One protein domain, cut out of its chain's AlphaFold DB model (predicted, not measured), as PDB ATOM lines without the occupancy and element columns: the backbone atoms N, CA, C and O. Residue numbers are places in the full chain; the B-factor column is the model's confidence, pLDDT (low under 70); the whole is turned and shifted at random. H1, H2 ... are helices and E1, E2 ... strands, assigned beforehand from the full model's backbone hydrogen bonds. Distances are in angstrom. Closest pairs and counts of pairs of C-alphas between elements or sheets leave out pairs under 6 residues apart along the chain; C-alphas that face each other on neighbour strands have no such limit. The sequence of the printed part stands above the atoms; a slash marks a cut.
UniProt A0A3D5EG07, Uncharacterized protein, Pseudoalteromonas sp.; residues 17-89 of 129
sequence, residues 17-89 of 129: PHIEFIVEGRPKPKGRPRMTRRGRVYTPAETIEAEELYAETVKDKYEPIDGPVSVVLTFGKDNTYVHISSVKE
ATOM      1  N   PRO A  17      29.851  -3.637  43.908       83.12
ATOM      2  CA  PRO A  17      30.964  -4.045  43.075       83.12
ATOM      3  C   PRO A  17      31.369  -2.854  42.207       83.12
ATOM      4  O   PRO A  17      30.567  -2.291  41.451       83.12
ATOM      5  N   HIS A  18      32.619  -2.453  42.393       91.12
ATOM      6  CA  HIS A  18      33.270  -1.378  41.675       91.12
ATOM      7  C   HIS A  18      34.628  -1.881  41.200       91.12
ATOM      8  O   HIS A  18      35.233  -2.776  41.795       91.12
ATOM      9  N   ILE A  19      35.070  -1.314  40.090       95.62
ATOM     10  CA  ILE A  19      36.342  -1.603  39.454       95.62
ATOM     11  C   ILE A  19      37.111  -0.292  39.395       95.62
ATOM     12  O   ILE A  19      36.588   0.720  38.926       95.62
ATOM     13  N   GLU A  20      38.363  -0.337  39.833       96.88
ATOM     14  CA  GLU A  20      39.289   0.782  39.732       96.88
ATOM     15  C   GLU A  20      40.569   0.340  39.039       96.88
ATOM     16  O   GLU A  20      41.109  -0.734  39.320       96.88
ATOM     17  N   PHE A  21      41.063   1.180  38.136       97.69
ATOM     18  CA  PHE A  21      42.349   0.981  37.481       97.69
ATOM     19  C   PHE A  21      42.942   2.305  37.002       97.69
ATOM     20  O   PHE A  21      42.262   3.328  36.890       97.69
ATOM     21  N   ILE A  22      44.240   2.266  36.713       98.19
ATOM     22  CA  ILE A  22      44.995   3.378  36.143       98.19
ATOM     23  C   ILE A  22      45.437   2.976  34.742       98.19
ATOM     24  O   ILE A  22      46.039   1.921  34.554       98.19
ATOM     25  N   VAL A  23      45.144   3.837  33.775       98.19
ATOM     26  CA  VAL A  23      45.713   3.769  32.431       98.19
ATOM     27  C   VAL A  23      46.919   4.697  32.404       98.19
ATOM     28  O   VAL A  23      46.767   5.917  32.495       98.19
ATOM     29  N   GLU A  24      48.113   4.122  32.335       98.00
ATOM     30  CA  GLU A  24      49.363   4.882  32.270       98.00
ATOM     31  C   GLU A  24      49.514   5.596  30.923       98.00
ATOM     32  O   GLU A  24      49.016   5.136  29.902       98.00
ATOM     33  N   GLY A  25      50.228   6.718  30.901       96.25
ATOM     34  CA  GLY A  25      50.463   7.516  29.702       96.25
ATOM     35  C   GLY A  25      49.572   8.756  29.595       96.25
ATOM     36  O   GLY A  25      48.489   8.866  30.170       96.25
ATOM     37  N   ARG A  26      50.057   9.747  28.839       96.75
ATOM     38  CA  ARG A  26      49.371  11.031  28.664       96.75
ATOM     39  C   ARG A  26      48.003  10.837  27.992       96.75
ATOM     40  O   ARG A  26      47.987  10.367  26.850       96.75
ATOM     41  N   PRO A  27      46.892  11.302  28.597       96.38
ATOM     42  CA  PRO A  27      45.570  11.217  27.989       96.38
ATOM     43  C   PRO A  27      45.533  11.844  26.593       96.38
ATOM     44  O   PRO A  27      45.991  12.974  26.379       96.38
ATOM     45  N   LYS A  28      44.980  11.102  25.630       94.94
ATOM     46  CA  LYS A  28      44.851  11.532  24.235       94.94
ATOM     47  C   LYS A  28      43.384  11.815  23.913       94.94
ATOM     48  O   LYS A  28      42.549  10.928  24.079       94.94
ATOM     49  N   PRO A  29      43.033  13.023  23.436       92.94
ATOM     50  CA  PRO A  29      41.676  13.283  22.982       92.94
ATOM     51  C   PRO A  29      41.373  12.433  21.742       92.94
ATOM     52  O   PRO A  29      42.159  12.414  20.792       92.94
ATOM     53  N   LYS A  30      40.214  11.766  21.719       91.50
ATOM     54  CA  LYS A  30      39.805  10.917  20.592       91.50
ATOM     55  C   LYS A  30      39.710  11.724  19.292       91.50
ATOM     56  O   LYS A  30      38.864  12.612  19.143       91.50
ATOM     57  N   GLY A  31      40.528  11.365  18.305       88.12
ATOM     58  CA  GLY A  31      40.407  11.880  16.944       88.12
ATOM     59  C   GLY A  31      39.147  11.346  16.256       88.12
ATOM     60  O   GLY A  31      38.865  10.150  16.301       88.12
ATOM     61  N   ARG A  32      38.382  12.223  15.589       85.94
ATOM     62  CA  ARG A  32      37.224  11.810  14.772       85.94
ATOM     63  C   ARG A  32      37.689  11.012  13.543       85.94
ATOM     64  O   ARG A  32      38.735  11.365  12.986       85.94
ATOM     65  N   PRO A  33      36.904  10.023  13.073       89.25
ATOM     66  CA  PRO A  33      37.182   9.339  11.816       89.25
ATOM     67  C   PRO A  33      37.397  10.339  10.677       89.25
ATOM     68  O   PRO A  33      36.708  11.360  10.573       89.25
ATOM     69  N   ARG A  34      38.396  10.066   9.845       89.94
ATOM     70  CA  ARG A  34      38.773  10.890   8.696       89.94
ATOM     71  C   ARG A  34      38.387  10.168   7.421       89.94
ATOM     72  O   ARG A  34      38.509   8.952   7.335       89.94
ATOM     73  N   MET A  35      37.952  10.923   6.421       93.94
ATOM     74  CA  MET A  35      37.633  10.388   5.105       93.94
ATOM     75  C   MET A  35      38.735  10.768   4.119       93.94
ATOM     76  O   MET A  35      39.116  11.931   4.005       93.94
ATOM     77  N   THR A  36      39.262   9.777   3.409       91.56
ATOM     78  CA  THR A  36      40.216   9.996   2.316       91.56
ATOM     79  C   THR A  36      39.505  10.550   1.080       91.56
ATOM     80  O   THR A  36      38.296  10.390   0.918       91.56
ATOM     81  N   ARG A  37      40.262  11.115   0.129       90.56
ATOM     82  CA  ARG A  37      39.716  11.597  -1.160       90.56
ATOM     83  C   ARG A  37      38.985  10.516  -1.971       90.56
ATOM     84  O   ARG A  37      38.207  10.854  -2.850       90.56
ATOM     85  N   ARG A  38      39.243   9.232  -1.691       92.12
ATOM     86  CA  ARG A  38      38.604   8.071  -2.335       92.12
ATOM     87  C   ARG A  38      37.426   7.501  -1.527       92.12
ATOM     88  O   ARG A  38      36.986   6.396  -1.806       92.12
ATOM     89  N   GLY A  39      36.957   8.205  -0.493       91.88
ATOM     90  CA  GLY A  39      35.801   7.799   0.316       91.88
ATOM     91  C   GLY A  39      36.091   6.764   1.407       91.88
ATOM     92  O   GLY A  39      35.205   6.452   2.196       91.88
ATOM     93  N   ARG A  40      37.324   6.248   1.524       93.12
ATOM     94  CA  ARG A  40      37.692   5.352   2.635       93.12
ATOM     95  C   ARG A  40      37.749   6.140   3.939       93.12
ATOM     96  O   ARG A  40      38.505   7.113   4.015       93.12
ATOM     97  N   VAL A  41      36.995   5.698   4.940       93.88
ATOM     98  CA  VAL A  41      37.032   6.226   6.308       93.88
ATOM     99  C   VAL A  41      38.083   5.467   7.114       93.88
ATOM    100  O   VAL A  41      38.184   4.246   7.003       93.88
ATOM    101  N   TYR A  42      38.884   6.180   7.898       91.06
ATOM    102  CA  TYR A  42      39.853   5.587   8.813       91.06
ATOM    103  C   TYR A  42      39.894   6.347  10.139       91.06
ATOM    104  O   TYR A  42      39.677   7.562  10.194       91.06
ATOM    105  N   THR A  43      40.191   5.620  11.207       91.00
ATOM    106  CA  THR A  43      40.504   6.197  12.514       91.00
ATOM    107  C   THR A  43      42.005   6.506  12.558       91.00
ATOM    108  O   THR A  43      42.792   5.679  12.095       91.00
ATOM    109  N   PRO A  44      42.436   7.686  13.043       92.75
ATOM    110  CA  PRO A  44      43.859   7.991  13.199       92.75
ATOM    111  C   PRO A  44      44.582   6.959  14.079       92.75
ATOM    112  O   PRO A  44      44.009   6.521  15.073       92.75
ATOM    113  N   ALA A  45      45.835   6.625  13.746       93.12
ATOM    114  CA  ALA A  45      46.633   5.635  14.482       93.12
ATOM    115  C   ALA A  45      46.741   5.965  15.981       93.12
ATOM    116  O   ALA A  45      46.426   5.118  16.802       93.12
ATOM    117  N   GLU A  46      47.015   7.227  16.333       92.75
ATOM    118  CA  GLU A  46      47.085   7.665  17.738       92.75
ATOM    119  C   GLU A  46      45.785   7.420  18.526       92.75
ATOM    120  O   GLU A  46      45.823   7.209  19.734       92.75
ATOM    121  N   THR A  47      44.620   7.463  17.864       94.69
ATOM    122  CA  THR A  47      43.342   7.134  18.512       94.69
ATOM    123  C   THR A  47      43.242   5.635  18.770       94.69
ATOM    124  O   THR A  47      42.755   5.248  19.824       94.69
ATOM    125  N   ILE A  48      43.676   4.810  17.813       95.19
ATOM    126  CA  ILE A  48      43.635   3.348  17.930       95.19
ATOM    127  C   ILE A  48      44.578   2.899  19.048       95.19
ATOM    128  O   ILE A  48      44.142   2.201  19.951       95.19
ATOM    129  N   GLU A  49      45.819   3.390  19.048       95.62
ATOM    130  CA  GLU A  49      46.817   3.094  20.086       95.62
ATOM    131  C   GLU A  49      46.323   3.505  21.484       95.62
ATOM    132  O   GLU A  49      46.480   2.768  22.456       95.62
ATOM    133  N   ALA A  50      45.680   4.675  21.596       96.06
ATOM    134  CA  ALA A  50      45.091   5.108  22.856       96.06
ATOM    135  C   ALA A  50      43.942   4.189  23.302       96.06
ATOM    136  O   ALA A  50      43.850   3.892  24.484       96.06
ATOM    137  N   GLU A  51      43.076   3.729  22.397       96.56
ATOM    138  CA  GLU A  51      41.994   2.784  22.723       96.56
ATOM    139  C   GLU A  51      42.529   1.407  23.134       96.56
ATOM    140  O   GLU A  51      42.047   0.823  24.107       96.56
ATOM    141  N   GLU A  52      43.553   0.913  22.435       97.12
ATOM    142  CA  GLU A  52      44.235  -0.345  22.747       97.12
ATOM    143  C   GLU A  52      44.832  -0.319  24.154       97.12
ATOM    144  O   GLU A  52      44.657  -1.279  24.900       97.12
ATOM    145  N   LEU A  53      45.416   0.803  24.581       97.00
ATOM    146  CA  LEU A  53      45.972   0.943  25.926       97.00
ATOM    147  C   LEU A  53      44.920   0.778  27.036       97.00
ATOM    148  O   LEU A  53      45.178   0.119  28.046       97.00
ATOM    149  N   TYR A  54      43.715   1.329  26.854       97.62
ATOM    150  CA  TYR A  54      42.606   1.098  27.789       97.62
ATOM    151  C   TYR A  54      42.185  -0.374  27.776       97.62
ATOM    152  O   TYR A  54      41.992  -0.958  28.842       97.62
ATOM    153  N   ALA A  55      42.076  -0.982  26.589       97.19
ATOM    154  CA  ALA A  55      41.685  -2.381  26.444       97.19
ATOM    155  C   ALA A  55      42.692  -3.329  27.112       97.19
ATOM    156  O   ALA A  55      42.303  -4.152  27.933       97.19
ATOM    157  N   GLU A  56      43.986  -3.183  26.828       97.38
ATOM    158  CA  GLU A  56      45.068  -3.975  27.428       97.38
ATOM    159  C   GLU A  56      45.155  -3.795  28.946       97.38
ATOM    160  O   GLU A  56      45.459  -4.744  29.673       97.38
ATOM    161  N   THR A  57      44.838  -2.597  29.449       97.31
ATOM    162  CA  THR A  57      44.843  -2.325  30.891       97.31
ATOM    163  C   THR A  57      43.830  -3.190  31.639       97.31
ATOM    164  O   THR A  57      44.121  -3.584  32.770       97.31
ATOM    165  N   VAL A  58      42.689  -3.529  31.032       96.50
ATOM    166  CA  VAL A  58      41.598  -4.276  31.691       96.50
ATOM    167  C   VAL A  58      41.428  -5.712  31.197       96.50
ATOM    168  O   VAL A  58      40.782  -6.513  31.873       96.50
ATOM    169  N   LYS A  59      41.993  -6.043  30.033       95.00
ATOM    170  CA  LYS A  59      41.837  -7.342  29.374       95.00
ATOM    171  C   LYS A  59      42.187  -8.493  30.317       95.00
ATOM    172  O   LYS A  59      43.266  -8.510  30.901       95.00
ATOM    173  N   ASP A  60      41.263  -9.444  30.437       94.06
ATOM    174  CA  ASP A  60      41.376 -10.661  31.253       94.06
ATOM    175  C   ASP A  60      41.611 -10.417  32.765       94.06
ATOM    176  O   ASP A  60      41.920 -11.355  33.499       94.06
ATOM    177  N   LYS A  61      41.459  -9.173  33.259       94.56
ATOM    178  CA  LYS A  61      41.638  -8.817  34.684       94.56
ATOM    179  C   LYS A  61      40.331  -8.688  35.459       94.56
ATOM    180  O   LYS A  61      40.342  -8.823  36.681       94.56
ATOM    181  N   TYR A  62      39.233  -8.394  34.768       92.56
ATOM    182  CA  TYR A  62      37.939  -8.128  35.384       92.56
ATOM    183  C   TYR A  62      36.815  -8.803  34.606       92.56
ATOM    184  O   TYR A  62      36.852  -8.870  33.376       92.56
ATOM    185  N   GLU A  63      35.794  -9.247  35.330       91.50
ATOM    186  CA  GLU A  63      34.560  -9.735  34.724       91.50
ATOM    187  C   GLU A  63      33.741  -8.564  34.150       91.50
ATOM    188  O   GLU A  63      33.703  -7.487  34.759       91.50
ATOM    189  N   PRO A  64      33.062  -8.745  33.002       90.81
ATOM    190  CA  PRO A  64      32.133  -7.748  32.484       90.81
ATOM    191  C   PRO A  64      31.050  -7.397  33.511       90.81
ATOM    192  O   PRO A  64      30.429  -8.280  34.103       90.81
ATOM    193  N   ILE A  65      30.790  -6.102  33.700       91.31
ATOM    194  CA  ILE A  65      29.677  -5.641  34.535       91.31
ATOM    195  C   ILE A  65      28.387  -5.741  33.718       91.31
ATOM    196  O   ILE A  65      28.296  -5.166  32.634       91.31
ATOM    197  N   ASP A  66      27.390  -6.442  34.253       90.19
ATOM    198  CA  ASP A  66      26.039  -6.463  33.693       90.19
ATOM    199  C   ASP A  66      25.193  -5.302  34.242       90.19
ATOM    200  O   ASP A  66      25.289  -4.928  35.415       90.19
ATOM    201  N   GLY A  67      24.334  -4.746  33.391       90.50
ATOM    202  CA  GLY A  67      23.452  -3.634  33.737       90.50
ATOM    203  C   GLY A  67      24.103  -2.239  33.697       90.50
ATOM    204  O   GLY A  67      25.172  -2.038  33.119       90.50
ATOM    205  N   PRO A  68      23.408  -1.218  34.235       92.81
ATOM    206  CA  PRO A  68      23.853   0.167  34.157       92.81
ATOM    207  C   PRO A  68      25.024   0.442  35.104       92.81
ATOM    208  O   PRO A  68      25.071  -0.045  36.235       92.81
ATOM    209  N   VAL A  69      25.947   1.282  34.642       95.38
ATOM    210  CA  VAL A  69      27.155   1.669  35.375       95.38
ATOM    211  C   VAL A  69      27.259   3.182  35.516       95.38
ATOM    212  O   VAL A  69      26.797   3.935  34.657       95.38
ATOM    213  N   SER A  70      27.903   3.616  36.594       95.00
ATOM    214  CA  SER A  70      28.462   4.957  36.732       95.00
ATOM    215  C   SER A  70      29.958   4.883  36.454       95.00
ATOM    216  O   SER A  70      30.618   3.936  36.884       95.00
ATOM    217  N   VAL A  71      30.486   5.864  35.728       96.81
ATOM    218  CA  VAL A  71      31.906   5.943  35.379       96.81
ATOM    219  C   VAL A  71      32.430   7.311  35.783       96.81
ATOM    220  O   VAL A  71      31.903   8.335  35.350       96.81
ATOM    221  N   VAL A  72      33.499   7.320  36.569       97.88
ATOM    222  CA  VAL A  72      34.257   8.520  36.919       97.88
ATOM    223  C   VAL A  72      35.643   8.406  36.297       97.88
ATOM    224  O   VAL A  72      36.357   7.426  36.513       97.88
ATOM    225  N   LEU A  73      36.020   9.418  35.514       97.94
ATOM    226  CA  LEU A  73      37.319   9.515  34.850       97.94
ATOM    227  C   LEU A  73      38.055  10.748  35.365       97.94
ATOM    228  O   LEU A  73      37.534  11.859  35.290       97.94
ATOM    229  N   THR A  74      39.279  10.559  35.849       98.19
ATOM    230  CA  THR A  74      40.168  11.660  36.237       98.19
ATOM    231  C   THR A  74      41.406  11.643  35.355       98.19
ATOM    232  O   THR A  74      42.196  10.700  35.391       98.19
ATOM    233  N   PHE A  75      41.578  12.692  34.557       97.94
ATOM    234  CA  PHE A  75      42.688  12.818  33.618       97.94
ATOM    235  C   PHE A  75      43.862  13.547  34.274       97.94
ATOM    236  O   PHE A  75      43.784  14.742  34.566       97.94
ATOM    237  N   GLY A  76      44.952  12.821  34.501       97.62
ATOM    238  CA  GLY A  76      46.218  13.366  34.964       97.62
ATOM    239  C   GLY A  76      47.101  13.844  33.812       97.62
ATOM    240  O   GLY A  76      46.750  13.779  32.633       97.62
ATOM    241  N   LYS A  77      48.303  14.319  34.157       97.50
ATOM    242  CA  LYS A  77      49.312  14.709  33.162       97.50
ATOM    243  C   LYS A  77      49.765  13.507  32.324       97.50
ATOM    244  O   LYS A  77      49.849  13.616  31.102       97.50
ATOM    245  N   ASP A  78      50.029  12.393  33.001       97.75
ATOM    246  CA  ASP A  78      50.670  11.201  32.446       97.75
ATOM    247  C   ASP A  78      49.890   9.914  32.779       97.75
ATOM    248  O   ASP A  78      50.451   8.831  32.695       97.75
ATOM    249  N   ASN A  79      48.613  10.023  33.169       97.94
ATOM    250  CA  ASN A  79      47.732   8.878  33.412       97.94
ATOM    251  C   ASN A  79      46.243   9.256  33.325       97.94
ATOM    252  O   ASN A  79      45.880  10.434  33.283       97.94
ATOM    253  N   THR A  80      45.378   8.242  33.326       98.56
ATOM    254  CA  THR A  80      43.938   8.369  33.586       98.56
ATOM    255  C   THR A  80      43.541   7.409  34.697       98.56
ATOM    256  O   THR A  80      43.756   6.205  34.574       98.56
ATOM    257  N   TYR A  81      42.941   7.926  35.765       98.50
ATOM    258  CA  TYR A  81      42.297   7.100  36.782       98.50
ATOM    259  C   TYR A  81      40.838   6.848  36.395       98.50
ATOM    260  O   TYR A  81      40.121   7.784  36.021       98.50
ATOM    261  N   VAL A  82      40.419   5.588  36.483       98.38
ATOM    262  CA  VAL A  82      39.087   5.123  36.098       98.38
ATOM    263  C   VAL A  82      38.447   4.415  37.283       98.38
ATOM    264  O   VAL A  82      39.018   3.465  37.814       98.38
ATOM    265  N   HIS A  83      37.249   4.855  37.656       97.44
ATOM    266  CA  HIS A  83      36.395   4.196  38.639       97.44
ATOM    267  C   HIS A  83      35.052   3.878  37.981       97.44
ATOM    268  O   HIS A  83      34.374   4.779  37.482       97.44
ATOM    269  N   ILE A  84      34.659   2.607  37.985       97.06
ATOM    270  CA  ILE A  84      33.385   2.129  37.437       97.06
ATOM    271  C   ILE A  84      32.615   1.429  38.548       97.06
ATOM    272  O   ILE A  84      33.138   0.505  39.160       97.06
ATOM    273  N   SER A  85      31.365   1.818  38.779       94.88
ATOM    274  CA  SER A  85      30.499   1.193  39.782       94.88
ATOM    275  C   SER A  85      29.173   0.760  39.167       94.88
ATOM    276  O   SER A  85      28.590   1.496  38.366       94.88
ATOM    277  N   SER A  86      28.658  -0.403  39.566       93.94
ATOM    278  CA  SER A  86      27.305  -0.815  39.166       93.94
ATOM    279  C   SER A  86      26.234   0.081  39.805       93.94
ATOM    280  O   SER A  86      26.412   0.602  40.909       93.94
ATOM    281  N   VAL A  87      25.117   0.291  39.103       91.50
ATOM    282  CA  VAL A  87      23.981   1.089  39.585       91.50
ATOM    283  C   VAL A  87      22.750   0.193  39.671       91.50
ATOM    284  O   VAL A  87      22.296  -0.368  38.677       91.50
ATOM    285  N   LYS A  88      22.174   0.057  40.865       86.06
ATOM    286  CA  LYS A  88      20.930  -0.699  41.056       86.06
ATOM    287  C   LYS A  88      19.716   0.157  40.729       86.06
ATOM    288  O   LYS A  88      19.719   1.365  40.930       86.06
ATOM    289  N   GLU A  89      18.668  -0.504  40.239       83.56
ATOM    290  CA  GLU A  89      17.332   0.078  40.047       83.56
ATOM    291  C   GLU A  89      17.281   1.322  39.142       83.56
ATOM    292  O   GLU A  89      16.296   2.059  39.144       83.56
TER     293      GLU A  89
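This is residues 17 to 89 of the 129 residues of an uncharacterized protein of Pseudoalteromonas sp. (UniProt A0A3D5EG07). A small wall of three antiparallel strands has one helix, H1, slantwise over its E1 side on one face, while the other face is bare. The long loop of residues 25 to 44 reaches away from the sheet, past the helix, to a narrow tip round Arg 37 and folds back, making the length. The 73 printed residues have three named strands and one named helix, in the order E1, H1, E2, E3, with the sheet order E1, E3, E2. The class is mixed, helices and strands, with 36 residues, under half, in named elements. The whole is loose, with a radius of gyration of the C-alphas of 15.3 A, and elongated, spanning 48 by 30 by 21 A.

Start at E1, residues 18 to 24, an edge strand antiparallel to the inner strand E3, residues 79 to 86; look for N 19 and O 84, 2.8 A apart. On the other side of E3 is the edge strand E2, residues 69 to 75, its antiparallel hairpin partner, with N 72 and O 83 at 2.8 A. H1, residues 45 to 58, is on the sheet at a height of 10.6 A, over E1 and slantwise to the strands, at 38 degrees to E1 on the local plane. Their closest C-alphas are those of Val 23 and Tyr 54, 6.2 A apart. E1, H1 and E2 form a split strand-helix-strand unit, two strands running the same way with E3 between them, and its crossover is right-handed. In H1 every O i to N i+4 pair is within hydrogen-bond range.

Find C-alpha 18 at (33.270, -1.378, 41.675); from there E1 runs 19.7 A to C-alpha 24. H1 begins at C-alpha 45, (46.633, 5.635, 14.482), and is 20.5 A long. E2 measures 19.2 A, and E3 runs 23.3 A to C-alpha 86 at (27.305, -0.815, 39.166).

The C-alphas farthest apart are those of Arg 37 and Glu 89, at 48.3 A. The link from E1 to H1 is long, with 20 residues; within it residues 34 to 35 pair with 41 to 42, antiparallel. The printed part has no cut, and no printed residue has a pLDDT under 70.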